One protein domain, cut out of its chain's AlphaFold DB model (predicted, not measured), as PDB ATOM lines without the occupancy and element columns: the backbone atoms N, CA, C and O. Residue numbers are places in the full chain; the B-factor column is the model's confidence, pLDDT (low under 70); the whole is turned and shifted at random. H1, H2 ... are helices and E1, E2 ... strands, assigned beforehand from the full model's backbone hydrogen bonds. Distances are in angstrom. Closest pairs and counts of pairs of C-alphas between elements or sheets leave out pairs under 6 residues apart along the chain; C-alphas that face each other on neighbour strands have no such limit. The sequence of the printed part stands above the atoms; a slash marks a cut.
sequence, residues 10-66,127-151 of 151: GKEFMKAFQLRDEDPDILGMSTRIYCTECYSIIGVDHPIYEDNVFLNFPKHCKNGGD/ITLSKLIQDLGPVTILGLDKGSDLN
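AT A GLANCE: This is residues 10 to 66 and 127 to 151 of the 151 residues of an uncharacterized protein of Gammaproteobacteria bacterium (UniProt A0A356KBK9). What is the shape? There is little regular structure: a small three-strand sheet has one short helix, H1, over one face, and long unnamed stretches make up most of the rest. What is the make-up? The printed part has 82 residues, with E1, E2, E3 and H1 in chain order, mixed in class, only 22 residues in named elements. The sheet E1, E2, E3 is a meander, each strand the antiparallel neighbour of the one before. It is compact, radius of gyration of the C-alphas 13.3 A, spans 37 by 29 by 25 A.

HOW THE PARTS SIT: How do the strands pair? E1, residues 14 to 18, and E2, residues 31 to 35, form a hairpin, N 15 and O 34 within hydrogen-bond range at 2.9 A. E2 and E3, residues 41 to 45, form another, N 33 and O 43 at 2.9 A. Where is the helix? H1, residues 129 to 135, is on the sheet, height over the sheet 9.0 A; its every O i to N i+4 pair is within hydrogen-bond range.

IN THESE COORDINATES: Where does E1 begin? C-alpha 14 is at (-4.908, 35.943, 161.871); E1 spans 13.7 A, E2 13.6 A, E3 11.3 A. Where does H1 end? It spans 9.9 A, to C-alpha 135 at (-12.164, 43.042, 161.035).

THE WHOLE: Is anything cut or long? Residues 67 to 126 are not printed, C-alphas 66 and 127 being 21.3 A apart; the link E1 to E2 is long. Where is confidence low? Residues 23 to 28 and 150 to 151 have pLDDT under 70.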
ATOM      1  N   GLY A  10      -6.332  35.154 169.809       95.06
ATOM      2  CA  GLY A  10      -5.192  35.231 168.887       95.06
ATOM      3  C   GLY A  10      -5.510  35.914 167.554       95.06
ATOM      4  O   GLY A  10      -4.895  35.591 166.540       95.06
ATOM      5  N   LYS A  11      -6.487  36.832 167.534       96.12
ATOM      6  CA  LYS A  11      -6.914  37.575 166.331       96.12
ATOM      7  C   LYS A  11      -5.752  38.322 165.670       96.12
ATOM      8  O   LYS A  11      -5.705  38.437 164.452       96.12
ATOM      9  N   GLU A  12      -4.805  38.797 166.468       96.69
ATOM     10  CA  GLU A  12      -3.579  39.469 166.041       96.69
ATOM     11  C   GLU A  12      -2.661  38.595 165.174       96.69
ATOM     12  O   GLU A  12      -1.872  39.130 164.401       96.69
ATOM     13  N   PHE A  13      -2.796  37.269 165.259       96.81
ATOM     14  CA  PHE A  13      -2.058  36.308 164.441       96.81
ATOM     15  C   PHE A  13      -2.877  35.802 163.250       96.81
ATOM     16  O   PHE A  13      -2.480  34.838 162.606       96.81
ATOM     17  N   MET A  14      -4.041  36.387 162.961       97.06
ATOM     18  CA  MET A  14      -4.908  35.943 161.871       97.06
ATOM     19  C   MET A  14      -4.784  36.859 160.658       97.06
ATOM     20  O   MET A  14      -4.784  38.083 160.780       97.06
ATOM     21  N   LYS A  15      -4.745  36.269 159.461       97.75
ATOM     22  CA  LYS A  15      -4.794  37.016 158.201       97.75
ATOM     23  C   LYS A  15      -5.619  36.288 157.145       97.75
ATOM     24  O   LYS A  15      -5.530  35.068 157.017       97.75
ATOM     25  N   ALA A  16      -6.419  37.048 156.398       96.50
ATOM     26  CA  ALA A  16      -7.299  36.531 155.357       96.50
ATOM     27  C   ALA A  16      -6.638  36.575 153.972       96.50
ATOM     28  O   ALA A  16      -6.018  37.573 153.588       96.50
ATOM     29  N   PHE A  17      -6.800  35.492 153.216       94.25
ATOM     30  CA  PHE A  17      -6.253  35.322 151.877       94.25
ATOM     31  C   PHE A  17      -7.287  34.722 150.929       94.25
ATOM     32  O   PHE A  17      -8.084  33.875 151.329       94.25
ATOM     33  N   GLN A  18      -7.204  35.095 149.659       91.06
ATOM     34  CA  GLN A  18      -7.986  34.509 148.576       91.06
ATOM     35  C   GLN A  18      -7.045  34.145 147.427       91.06
ATOM     36  O   GLN A  18      -6.042  34.822 147.188       91.06
ATOM     37  N   LEU A  19      -7.333  33.048 146.725       87.00
ATOM     38  CA  LEU A  19      -6.467  32.602 145.630       87.00
ATOM     39  C   LEU A  19      -6.567  33.545 144.421       87.00
ATOM     40  O   LEU A  19      -5.540  33.877 143.827       87.00
ATOM     41  N   ARG A  20      -7.786  33.974 144.075       85.06
ATOM     42  CA  ARG A  20      -8.119  34.784 142.889       85.06
ATOM     43  C   ARG A  20      -9.270  35.727 143.203       85.06
ATOM     44  O   ARG A  20     -10.152  35.317 143.940       85.06
ATOM     45  N   ASP A  21      -9.270  36.930 142.640       77.50
ATOM     46  CA  ASP A  21     -10.333  37.927 142.859       77.50
ATOM     47  C   ASP A  21     -11.659  37.493 142.210       77.50
ATOM     48  O   ASP A  21     -12.681  37.343 142.874       77.50
ATOM     49  N   GLU A  22     -11.596  37.156 140.920       71.75
ATOM     50  CA  GLU A  22     -12.716  36.646 140.135       71.75
ATOM     51  C   GLU A  22     -12.420  35.203 139.708       71.75
ATOM     52  O   GLU A  22     -11.373  34.919 139.120       71.75
ATOM     53  N   ASP A  23     -13.333  34.277 140.008       66.31
ATOM     54  CA  ASP A  23     -13.260  32.899 139.521       66.31
ATOM     55  C   ASP A  23     -14.577  32.542 138.810       66.31
ATOM     56  O   ASP A  23     -15.619  32.467 139.468       66.31
ATOM     57  N   PRO A  24     -14.563  32.323 137.480       64.50
ATOM     58  CA  PRO A  24     -15.773  32.003 136.725       64.50
ATOM     59  C   PRO A  24     -16.372  30.647 137.117       64.50
ATOM     60  O   PRO A  24     -17.554  30.419 136.872       64.50
ATOM     61  N   ASP A  25     -15.589  29.764 137.743       65.12
ATOM     62  CA  ASP A  25     -16.066  28.476 138.239       65.12
ATOM     63  C   ASP A  25     -16.591  28.572 139.682       65.12
ATOM     64  O   ASP A  25     -16.991  27.549 140.234       65.12
ATOM     65  N   ILE A  26     -16.567  29.755 140.322       62.50
ATOM     66  CA  ILE A  26     -16.917  30.029 141.737       62.50
ATOM     67  C   ILE A  26     -15.977  29.336 142.752       62.50
ATOM     68  O   ILE A  26     -15.713  29.864 143.828       62.50
ATOM     69  N   LEU A  27     -15.362  28.207 142.391       63.44
ATOM     70  CA  LEU A  27     -14.528  27.358 143.252       63.44
ATOM     71  C   LEU A  27     -13.289  28.060 143.845       63.44
ATOM     72  O   LEU A  27     -12.785  27.634 144.884       63.44
ATOM     73  N   GLY A  28     -12.763  29.104 143.198       65.38
ATOM     74  CA  GLY A  28     -11.613  29.876 143.688       65.38
ATOM     75  C   GLY A  28     -11.957  31.076 144.569       65.38
ATOM     76  O   GLY A  28     -11.033  31.753 145.024       65.38
ATOM     77  N   MET A  29     -13.243  31.331 144.831       78.56
ATOM     78  CA  MET A  29     -13.710  32.496 145.597       78.56
ATOM     79  C   MET A  29     -13.685  32.290 147.117       78.56
ATOM     80  O   MET A  29     -14.119  33.155 147.873       78.56
ATOM     81  N   SER A  30     -13.185  31.148 147.598       88.19
ATOM     82  CA  SER A  30     -13.042  30.926 149.035       88.19
ATOM     83  C   SER A  30     -12.038  31.897 149.655       88.19
ATOM     84  O   SER A  30     -10.864  31.922 149.269       88.19
ATOM     85  N   THR A  31     -12.466  32.603 150.697       92.25
ATOM     86  CA  THR A  31     -11.569  33.370 151.564       92.25
ATOM     87  C   THR A  31     -11.131  32.499 152.732       92.25
ATOM     88  O   THR A  31     -11.943  31.897 153.425       92.25
ATOM     89  N   ARG A  32      -9.825  32.407 152.967       93.00
ATOM     90  CA  ARG A  32      -9.226  31.539 153.986       93.00
ATOM     91  C   ARG A  32      -8.522  32.378 155.039       93.00
ATOM     92  O   ARG A  32      -7.711  33.239 154.703       93.00
ATOM     93  N   ILE A  33      -8.782  32.086 156.307       94.31
ATOM     94  CA  ILE A  33      -8.067  32.683 157.436       94.31
ATOM     95  C   ILE A  33      -6.906  31.768 157.811       94.31
ATOM     96  O   ILE A  33      -7.109  30.590 158.108       94.31
ATOM     97  N   TYR A  34      -5.699  32.322 157.840       94.06
ATOM     98  CA  TYR A  34      -4.485  31.631 158.259       94.06
ATOM     99  C   TYR A  34      -3.920  32.230 159.544       94.06
ATOM    100  O   TYR A  34      -3.986  33.443 159.752       94.06
ATOM    101  N   CYS A  35      -3.300  31.380 160.363       93.94
ATOM    102  CA  CYS A  35      -2.393  31.822 161.418       93.94
ATOM    103  C   CYS A  35      -1.061  32.279 160.802       93.94
ATOM    104  O   CYS A  35      -0.447  31.526 160.047       93.94
ATOM    105  N   THR A  36      -0.579  33.471 161.136       95.44
ATOM    106  CA  THR A  36       0.685  34.019 160.619       95.44
ATOM    107  C   THR A  36       1.925  33.401 161.258       95.44
ATOM    108  O   THR A  36       3.002  33.513 160.685       95.44
ATOM    109  N   GLU A  37       1.780  32.729 162.403       94.62
ATOM    110  CA  GLU A  37       2.894  32.092 163.121       94.62
ATOM    111  C   GLU A  37       3.123  30.640 162.684       94.62
ATOM    112  O   GLU A  37       4.256  30.208 162.491       94.62
ATOM    113  N   CYS A  38       2.044  29.864 162.536       91.56
ATOM    114  CA  CYS A  38       2.127  28.428 162.244       91.56
ATOM    115  C   CYS A  38       1.535  28.027 160.890       91.56
ATOM    116  O   CYS A  38       1.521  26.840 160.565       91.56
ATOM    117  N   TYR A  39       1.007  28.986 160.124       90.44
ATOM    118  CA  TYR A  39       0.436  28.786 158.787       90.44
ATOM    119  C   TYR A  39      -0.728  27.783 158.717       90.44
ATOM    120  O   TYR A  39      -1.105  27.333 157.637       90.44
ATOM    121  N   SER A  40      -1.337  27.450 159.860       89.50
ATOM    122  CA  SER A  40      -2.545  26.620 159.900       89.50
ATOM    123  C   SER A  40      -3.746  27.393 159.359       89.50
ATOM    124  O   SER A  40      -3.903  28.579 159.658       89.50
ATOM    125  N   ILE A  41      -4.610  26.707 158.604       90.50
ATOM    126  CA  ILE A  41      -5.903  27.258 158.187       90.50
ATOM    127  C   ILE A  41      -6.859  27.181 159.376       90.50
ATOM    128  O   ILE A  41      -7.081  26.106 159.932       90.50
ATOM    129  N   ILE A  42      -7.408  28.329 159.759       90.25
ATOM    130  CA  ILE A  42      -8.304  28.489 160.910       90.25
ATOM    131  C   ILE A  42      -9.762  28.333 160.480       90.25
ATOM    132  O   ILE A  42     -10.548  27.689 161.169       90.25
ATOM    133  N   GLY A  43     -10.115  28.899 159.330       90.19
ATOM    134  CA  GLY A  43     -11.466  28.847 158.790       90.19
ATOM    135  C   GLY A  43     -11.487  29.243 157.324       90.19
ATOM    136  O   GLY A  43     -10.564  29.902 156.832       90.19
ATOM    137  N   VAL A  44     -12.532  28.812 156.630       90.94
ATOM    138  CA  VAL A  44     -12.768  29.145 155.226       90.94
ATOM    139  C   VAL A  44     -14.192  29.637 155.081       90.94
ATOM    140  O   VAL A  44     -15.129  28.961 155.502       90.94
ATOM    141  N   ASP A  45     -14.313  30.804 154.473       90.50
ATOM    142  CA  ASP A  45     -15.565  31.371 154.015       90.50
ATOM    143  C   ASP A  45     -15.697  31.202 152.500       90.50
ATOM    144  O   ASP A  45     -14.702  31.087 151.773       90.50
ATOM    145  N   HIS A  46     -16.929  31.175 152.019       87.25
ATOM    146  CA  HIS A  46     -17.249  31.127 150.603       87.25
ATOM    147  C   HIS A  46     -18.605  31.805 150.385       87.25
ATOM    148  O   HIS A  46     -19.508  31.564 151.182       87.25
ATOM    149  N   PRO A  47     -18.821  32.562 149.291       83.69
ATOM    150  CA  PRO A  47     -20.079  33.283 149.071       83.69
ATOM    151  C   PRO A  47     -21.349  32.428 149.227       83.69
ATOM    152  O   PRO A  47     -22.332  32.877 149.801       83.69
ATOM    153  N   ILE A  48     -21.307  31.164 148.788       82.81
ATOM    154  CA  ILE A  48     -22.435  30.220 148.918       82.81
ATOM    155  C   ILE A  48     -22.813  29.875 150.371       82.81
ATOM    156  O   ILE A  48     -23.861  29.286 150.597       82.81
ATOM    157  N   TYR A  49     -21.952  30.162 151.350       86.44
ATOM    158  CA  TYR A  49     -22.156  29.781 152.749       86.44
ATOM    159  C   TYR A  49     -23.142  30.691 153.476       86.44
ATOM    160  O   TYR A  49     -23.653  30.269 154.512       86.44
ATOM    161  N   GLU A  50     -23.419  31.891 152.951       84.88
ATOM    162  CA  GLU A  50     -24.432  32.823 153.480       84.88
ATOM    163  C   GLU A  50     -24.311  33.050 155.004       84.88
ATOM    164  O   GLU A  50     -25.310  33.155 155.714       84.88
ATOM    165  N   ASP A  51     -23.081  33.069 155.539       86.81
ATOM    166  CA  ASP A  51     -22.790  33.173 156.982       86.81
ATOM    167  C   ASP A  51     -23.454  32.083 157.865       86.81
ATOM    168  O   ASP A  51     -23.669  32.281 159.072       86.81
ATOM    169  N   ASN A  52     -23.774  30.927 157.275       85.69
ATOM    170  CA  ASN A  52     -24.367  29.766 157.950       85.69
ATOM    171  C   ASN A  52     -23.468  28.526 157.962       85.69
ATOM    172  O   ASN A  52     -23.703  27.607 158.751       85.69
ATOM    173  N   VAL A  53     -22.442  28.483 157.111       85.38
ATOM    174  CA  VAL A  53     -21.499  27.365 157.044       85.38
ATOM    175  C   VAL A  53     -20.110  27.817 157.462       85.38
ATOM    176  O   VAL A  53     -19.537  28.746 156.903       85.38
ATOM    177  N   PHE A  54     -19.548  27.100 158.434       81.19
ATOM    178  CA  PHE A  54     -18.159  27.241 158.845       81.19
ATOM    179  C   PHE A  54     -17.391  25.980 158.455       81.19
ATOM    180  O   PHE A  54     -17.591  24.915 159.042       81.19
ATOM    181  N   LEU A  55     -16.501  26.091 157.468       83.69
ATOM    182  CA  LEU A  55     -15.642  24.978 157.072       83.69
ATOM    183  C   LEU A  55     -14.432  24.903 158.008       83.69
ATOM    184  O   LEU A  55     -13.610  25.822 158.061       83.69
ATOM    185  N   ASN A  56     -14.305  23.780 158.717       76.56
ATOM    186  CA  ASN A  56     -13.178  23.482 159.595       76.56
ATOM    187  C   ASN A  56     -12.321  22.323 159.061       76.56
ATOM    188  O   ASN A  56     -12.785  21.461 158.318       76.56
ATOM    189  N   PHE A  57     -11.055  22.272 159.482       80.56
ATOM    190  CA  PHE A  57     -10.159  21.164 159.149       80.56
ATOM    191  C   PHE A  57      -9.999  20.249 160.370       80.56
ATOM    192  O   PHE A  57      -9.450  20.691 161.383       80.56
ATOM    193  N   PRO A  58     -10.408  18.965 160.305       71.25
ATOM    194  CA  PRO A  58     -10.479  18.085 161.477       71.25
ATOM    195  C   PRO A  58      -9.175  17.935 162.272       71.25
ATOM    196  O   PRO A  58      -9.211  17.691 163.473       71.25
ATOM    197  N   LYS A  59      -8.015  18.094 161.623       79.31
ATOM    198  CA  LYS A  59      -6.695  17.994 162.271       79.31
ATOM    199  C   LYS A  59      -6.222  19.292 162.935       79.31
ATOM    200  O   LYS A  59      -5.248  19.259 163.679       79.31
ATOM    201  N   HIS A  60      -6.898  20.409 162.677       77.44
ATOM    202  CA  HIS A  60      -6.543  21.735 163.191       77.44
ATOM    203  C   HIS A  60      -7.554  22.264 164.217       77.44
ATOM    204  O   HIS A  60      -7.308  23.291 164.846       77.44
ATOM    205  N   CYS A  61      -8.673  21.564 164.422       77.25
ATOM    206  CA  CYS A  61      -9.759  22.016 165.282       77.25
ATOM    207  C   CYS A  61     -10.192  20.916 166.254       77.25
ATOM    208  O   CYS A  61     -10.468  19.786 165.850       77.25
ATOM    209  N   LYS A  62     -10.363  21.268 167.531       81.81
ATOM    210  CA  LYS A  62     -11.163  20.459 168.455       81.81
ATOM    211  C   LYS A  62     -12.626  20.834 168.246       81.81
ATOM    212  O   LYS A  62     -13.030  21.933 168.608       81.81
ATOM    213  N   ASN A  63     -13.403  19.943 167.640       80.00
ATOM    214  CA  ASN A  63     -14.830  20.156 167.422       80.00
ATOM    215  C   ASN A  63     -15.656  19.374 168.457       80.00
ATOM    216  O   ASN A  63     -15.269  18.285 168.873       80.00
ATOM    217  N   GLY A  64     -16.767  19.969 168.889       83.12
ATOM    218  CA  GLY A  64     -17.820  19.313 169.672       83.12
ATOM    219  C   GLY A  64     -19.126  19.226 168.885       83.12
ATOM    220  O   GLY A  64     -20.193  19.249 169.486       83.12
ATOM    221  N   GLY A  65     -19.032  19.235 167.548       80.50
ATOM    222  CA  GLY A  65     -20.193  19.220 166.667       80.50
ATOM    223  C   GLY A  65     -21.002  17.939 166.839       80.50
ATOM    224  O   GLY A  65     -20.443  16.875 167.114       80.50
ATOM    225  N   ASP A  66     -22.316  18.046 166.676       82.38
ATOM    226  CA  ASP A  66     -23.188  16.881 166.641       82.38
ATOM    227  C   ASP A  66     -22.996  16.136 165.312       82.38
ATOM    228  O   ASP A  66     -23.371  16.624 164.247       82.38
ATOM    229  N   ILE A 127     -20.615  37.488 166.172       93.94
ATOM    230  CA  ILE A 127     -20.256  37.918 164.808       93.94
ATOM    231  C   ILE A 127     -20.283  36.750 163.813       93.94
ATOM    232  O   ILE A 127     -20.141  35.592 164.197       93.94
ATOM    233  N   THR A 128     -20.440  37.055 162.525       92.62
ATOM    234  CA  THR A 128     -20.293  36.065 161.447       92.62
ATOM    235  C   THR A 128     -18.828  35.895 161.045       92.62
ATOM    236  O   THR A 128     -17.977  36.728 161.385       92.62
ATOM    237  N   LEU A 129     -18.512  34.837 160.290       92.00
ATOM    238  CA  LEU A 129     -17.169  34.655 159.735       92.00
ATOM    239  C   LEU A 129     -16.810  35.784 158.761       92.00
ATOM    240  O   LEU A 129     -15.705  36.324 158.854       92.00
ATOM    241  N   SER A 130     -17.756  36.219 157.921       91.62
ATOM    242  CA  SER A 130     -17.582  37.390 157.053       91.62
ATOM    243  C   SER A 130     -17.210  38.637 157.852       91.62
ATOM    244  O   SER A 130     -16.294  39.375 157.485       91.62
ATOM    245  N   LYS A 131     -17.871  38.865 158.996       94.31
ATOM    246  CA  LYS A 131     -17.550  39.995 159.873       94.31
ATOM    247  C   LYS A 131     -16.165  39.859 160.510       94.31
ATOM    248  O   LYS A 131     -15.433  40.847 160.573       94.31
ATOM    249  N   LEU A 132     -15.773  38.658 160.941       95.56
ATOM    250  CA  LEU A 132     -14.413  38.418 161.426       95.56
ATOM    251  C   LEU A 132     -13.384  38.754 160.339       95.56
ATOM    252  O   LEU A 132     -12.455  39.504 160.625       95.56
ATOM    253  N   ILE A 133     -13.575  38.271 159.108       95.31
ATOM    254  CA  ILE A 133     -12.695  38.554 157.962       95.31
ATOM    255  C   ILE A 133     -12.565  40.063 157.732       95.31
ATOM    256  O   ILE A 133     -11.447  40.559 157.625       95.31
ATOM    257  N   GLN A 134     -13.678  40.803 157.729       95.38
ATOM    258  CA  GLN A 134     -13.664  42.265 157.592       95.38
ATOM    259  C   GLN A 134     -12.819  42.943 158.679       95.38
ATOM    260  O   GLN A 134     -12.070  43.877 158.398       95.38
ATOM    261  N   ASP A 135     -12.915  42.469 159.921       96.94
ATOM    262  CA  ASP A 135     -12.164  43.042 161.035       96.94
ATOM    263  C   ASP A 135     -10.671  42.670 161.035       96.94
ATOM    264  O   ASP A 135      -9.898  43.295 161.764       96.94
ATOM    265  N   LEU A 136     -10.249  41.659 160.264       97.12
ATOM    266  CA  LEU A 136      -8.829  41.343 160.044       97.12
ATOM    267  C   LEU A 136      -8.160  42.323 159.064       97.12
ATOM    268  O   LEU A 136      -6.937  42.318 158.924       97.12
ATOM    269  N   GLY A 137      -8.948  43.178 158.406       96.19
ATOM    270  CA  GLY A 137      -8.483  44.123 157.398       96.19
ATOM    271  C   GLY A 137      -8.577  43.568 155.971       96.19
ATOM    272  O   GLY A 137      -9.318  42.620 155.715       96.19
ATOM    273  N   PRO A 138      -7.863  44.178 155.007       95.44
ATOM    274  CA  PRO A 138      -7.960  43.795 153.601       95.44
ATOM    275  C   PRO A 138      -7.552  42.338 153.351       95.44
ATOM    276  O   PRO A 138      -6.473  41.903 153.767       95.44
ATOM    277  N   VAL A 139      -8.384  41.610 152.603       95.12
ATOM    278  CA  VAL A 139      -8.062  40.261 152.121       95.12
ATOM    279  C   VAL A 139      -6.893  40.346 151.141       95.12
ATOM    280  O   VAL A 139      -6.889  41.156 150.216       95.12
ATOM    281  N   THR A 140      -5.873  39.512 151.347       95.38
ATOM    282  CA  THR A 140      -4.734  39.427 150.425       95.38
ATOM    283  C   THR A 140      -5.059  38.466 149.286       95.38
ATOM    284  O   THR A 140      -5.193  37.263 149.505       95.38
ATOM    285  N   ILE A 141      -5.155  38.988 148.065       92.31
ATOM    286  CA  ILE A 141      -5.390  38.189 146.859       92.31
ATOM    287  C   ILE A 141      -4.042  37.745 146.296       92.31
ATOM    288  O   ILE A 141      -3.184  38.579 146.012       92.31
ATOM    289  N   LEU A 142      -3.843  36.434 146.156       89.12
ATOM    290  CA  LEU A 142      -2.569  35.875 145.696       89.12
ATOM    291  C   LEU A 142      -2.386  35.953 144.173       89.12
ATOM    292  O   LEU A 142      -1.251  35.940 143.706       89.12
ATOM    293  N   GLY A 143      -3.477  36.037 143.405       86.56
ATOM    294  CA  GLY A 143      -3.431  36.164 141.944       86.56
ATOM    295  C   GLY A 143      -2.860  34.927 141.249       86.56
ATOM    296  O   GLY A 143      -2.161  35.053 140.251       86.56
ATOM    297  N   LEU A 144      -3.109  33.736 141.801       83.81
ATOM    298  CA  LEU A 144      -2.551  32.491 141.274       83.81
ATOM    299  C   LEU A 144      -3.397  31.957 140.122       83.81
ATOM    300  O   LEU A 144      -4.571  31.632 140.317       83.81
ATOM    301  N   ASP A 145      -2.794  31.785 138.949       80.19
ATOM    302  CA  ASP A 145      -3.466  31.175 137.802       80.19
ATOM    303  C   ASP A 145      -3.948  29.745 138.101       80.19
ATOM    304  O   ASP A 145      -3.458  29.031 138.981       80.19
ATOM    305  N   LYS A 146      -4.994  29.311 137.401       78.12
ATOM    306  CA  LYS A 146      -5.512  27.949 137.552       78.12
ATOM    307  C   LYS A 146      -4.562  26.957 136.883       78.12
ATOM    308  O   LYS A 146      -4.336  27.038 135.683       78.12
ATOM    309  N   GLY A 147      -4.064  25.996 137.662       77.25
ATOM    310  CA  GLY A 147      -3.182  24.938 137.164       77.25
ATOM    311  C   GLY A 147      -1.747  25.387 136.884       77.25
ATOM    312  O   GLY A 147      -1.018  24.642 136.237       77.25
ATOM    313  N   SER A 148      -1.343  26.578 137.337       75.06
ATOM    314  CA  SER A 148       0.056  26.995 137.286       75.06
ATOM    315  C   SER A 148       0.856  26.369 138.426       75.06
ATOM    316  O   SER A 148       0.380  26.250 139.558       75.06
ATOM    317  N   ASP A 149       2.093  25.986 138.117       74.94
ATOM    318  CA  ASP A 149       3.048  25.539 139.121       74.94
ATOM    319  C   ASP A 149       3.551  26.739 139.935       74.94
ATOM    320  O   ASP A 149       3.917  27.786 139.389       74.94
ATOM    321  N   LEU A 150       3.582  26.576 141.258       66.44
ATOM    322  CA  LEU A 150       4.217  27.525 142.166       66.44
ATOM    323  C   LEU A 150       5.721  27.223 142.182       66.44
ATOM    324  O   LEU A 150       6.155  26.326 142.903       66.44
ATOM    325  N   ASN A 151       6.482  27.923 141.337       52.97
ATOM    326  CA  ASN A 151       7.950  27.870 141.332       52.97
ATOM    327  C   ASN A 151       8.555  28.576 142.548       52.97
ATOM    328  O   ASN A 151       8.088  29.694 142.868       52.97
TER     329      ASN A 151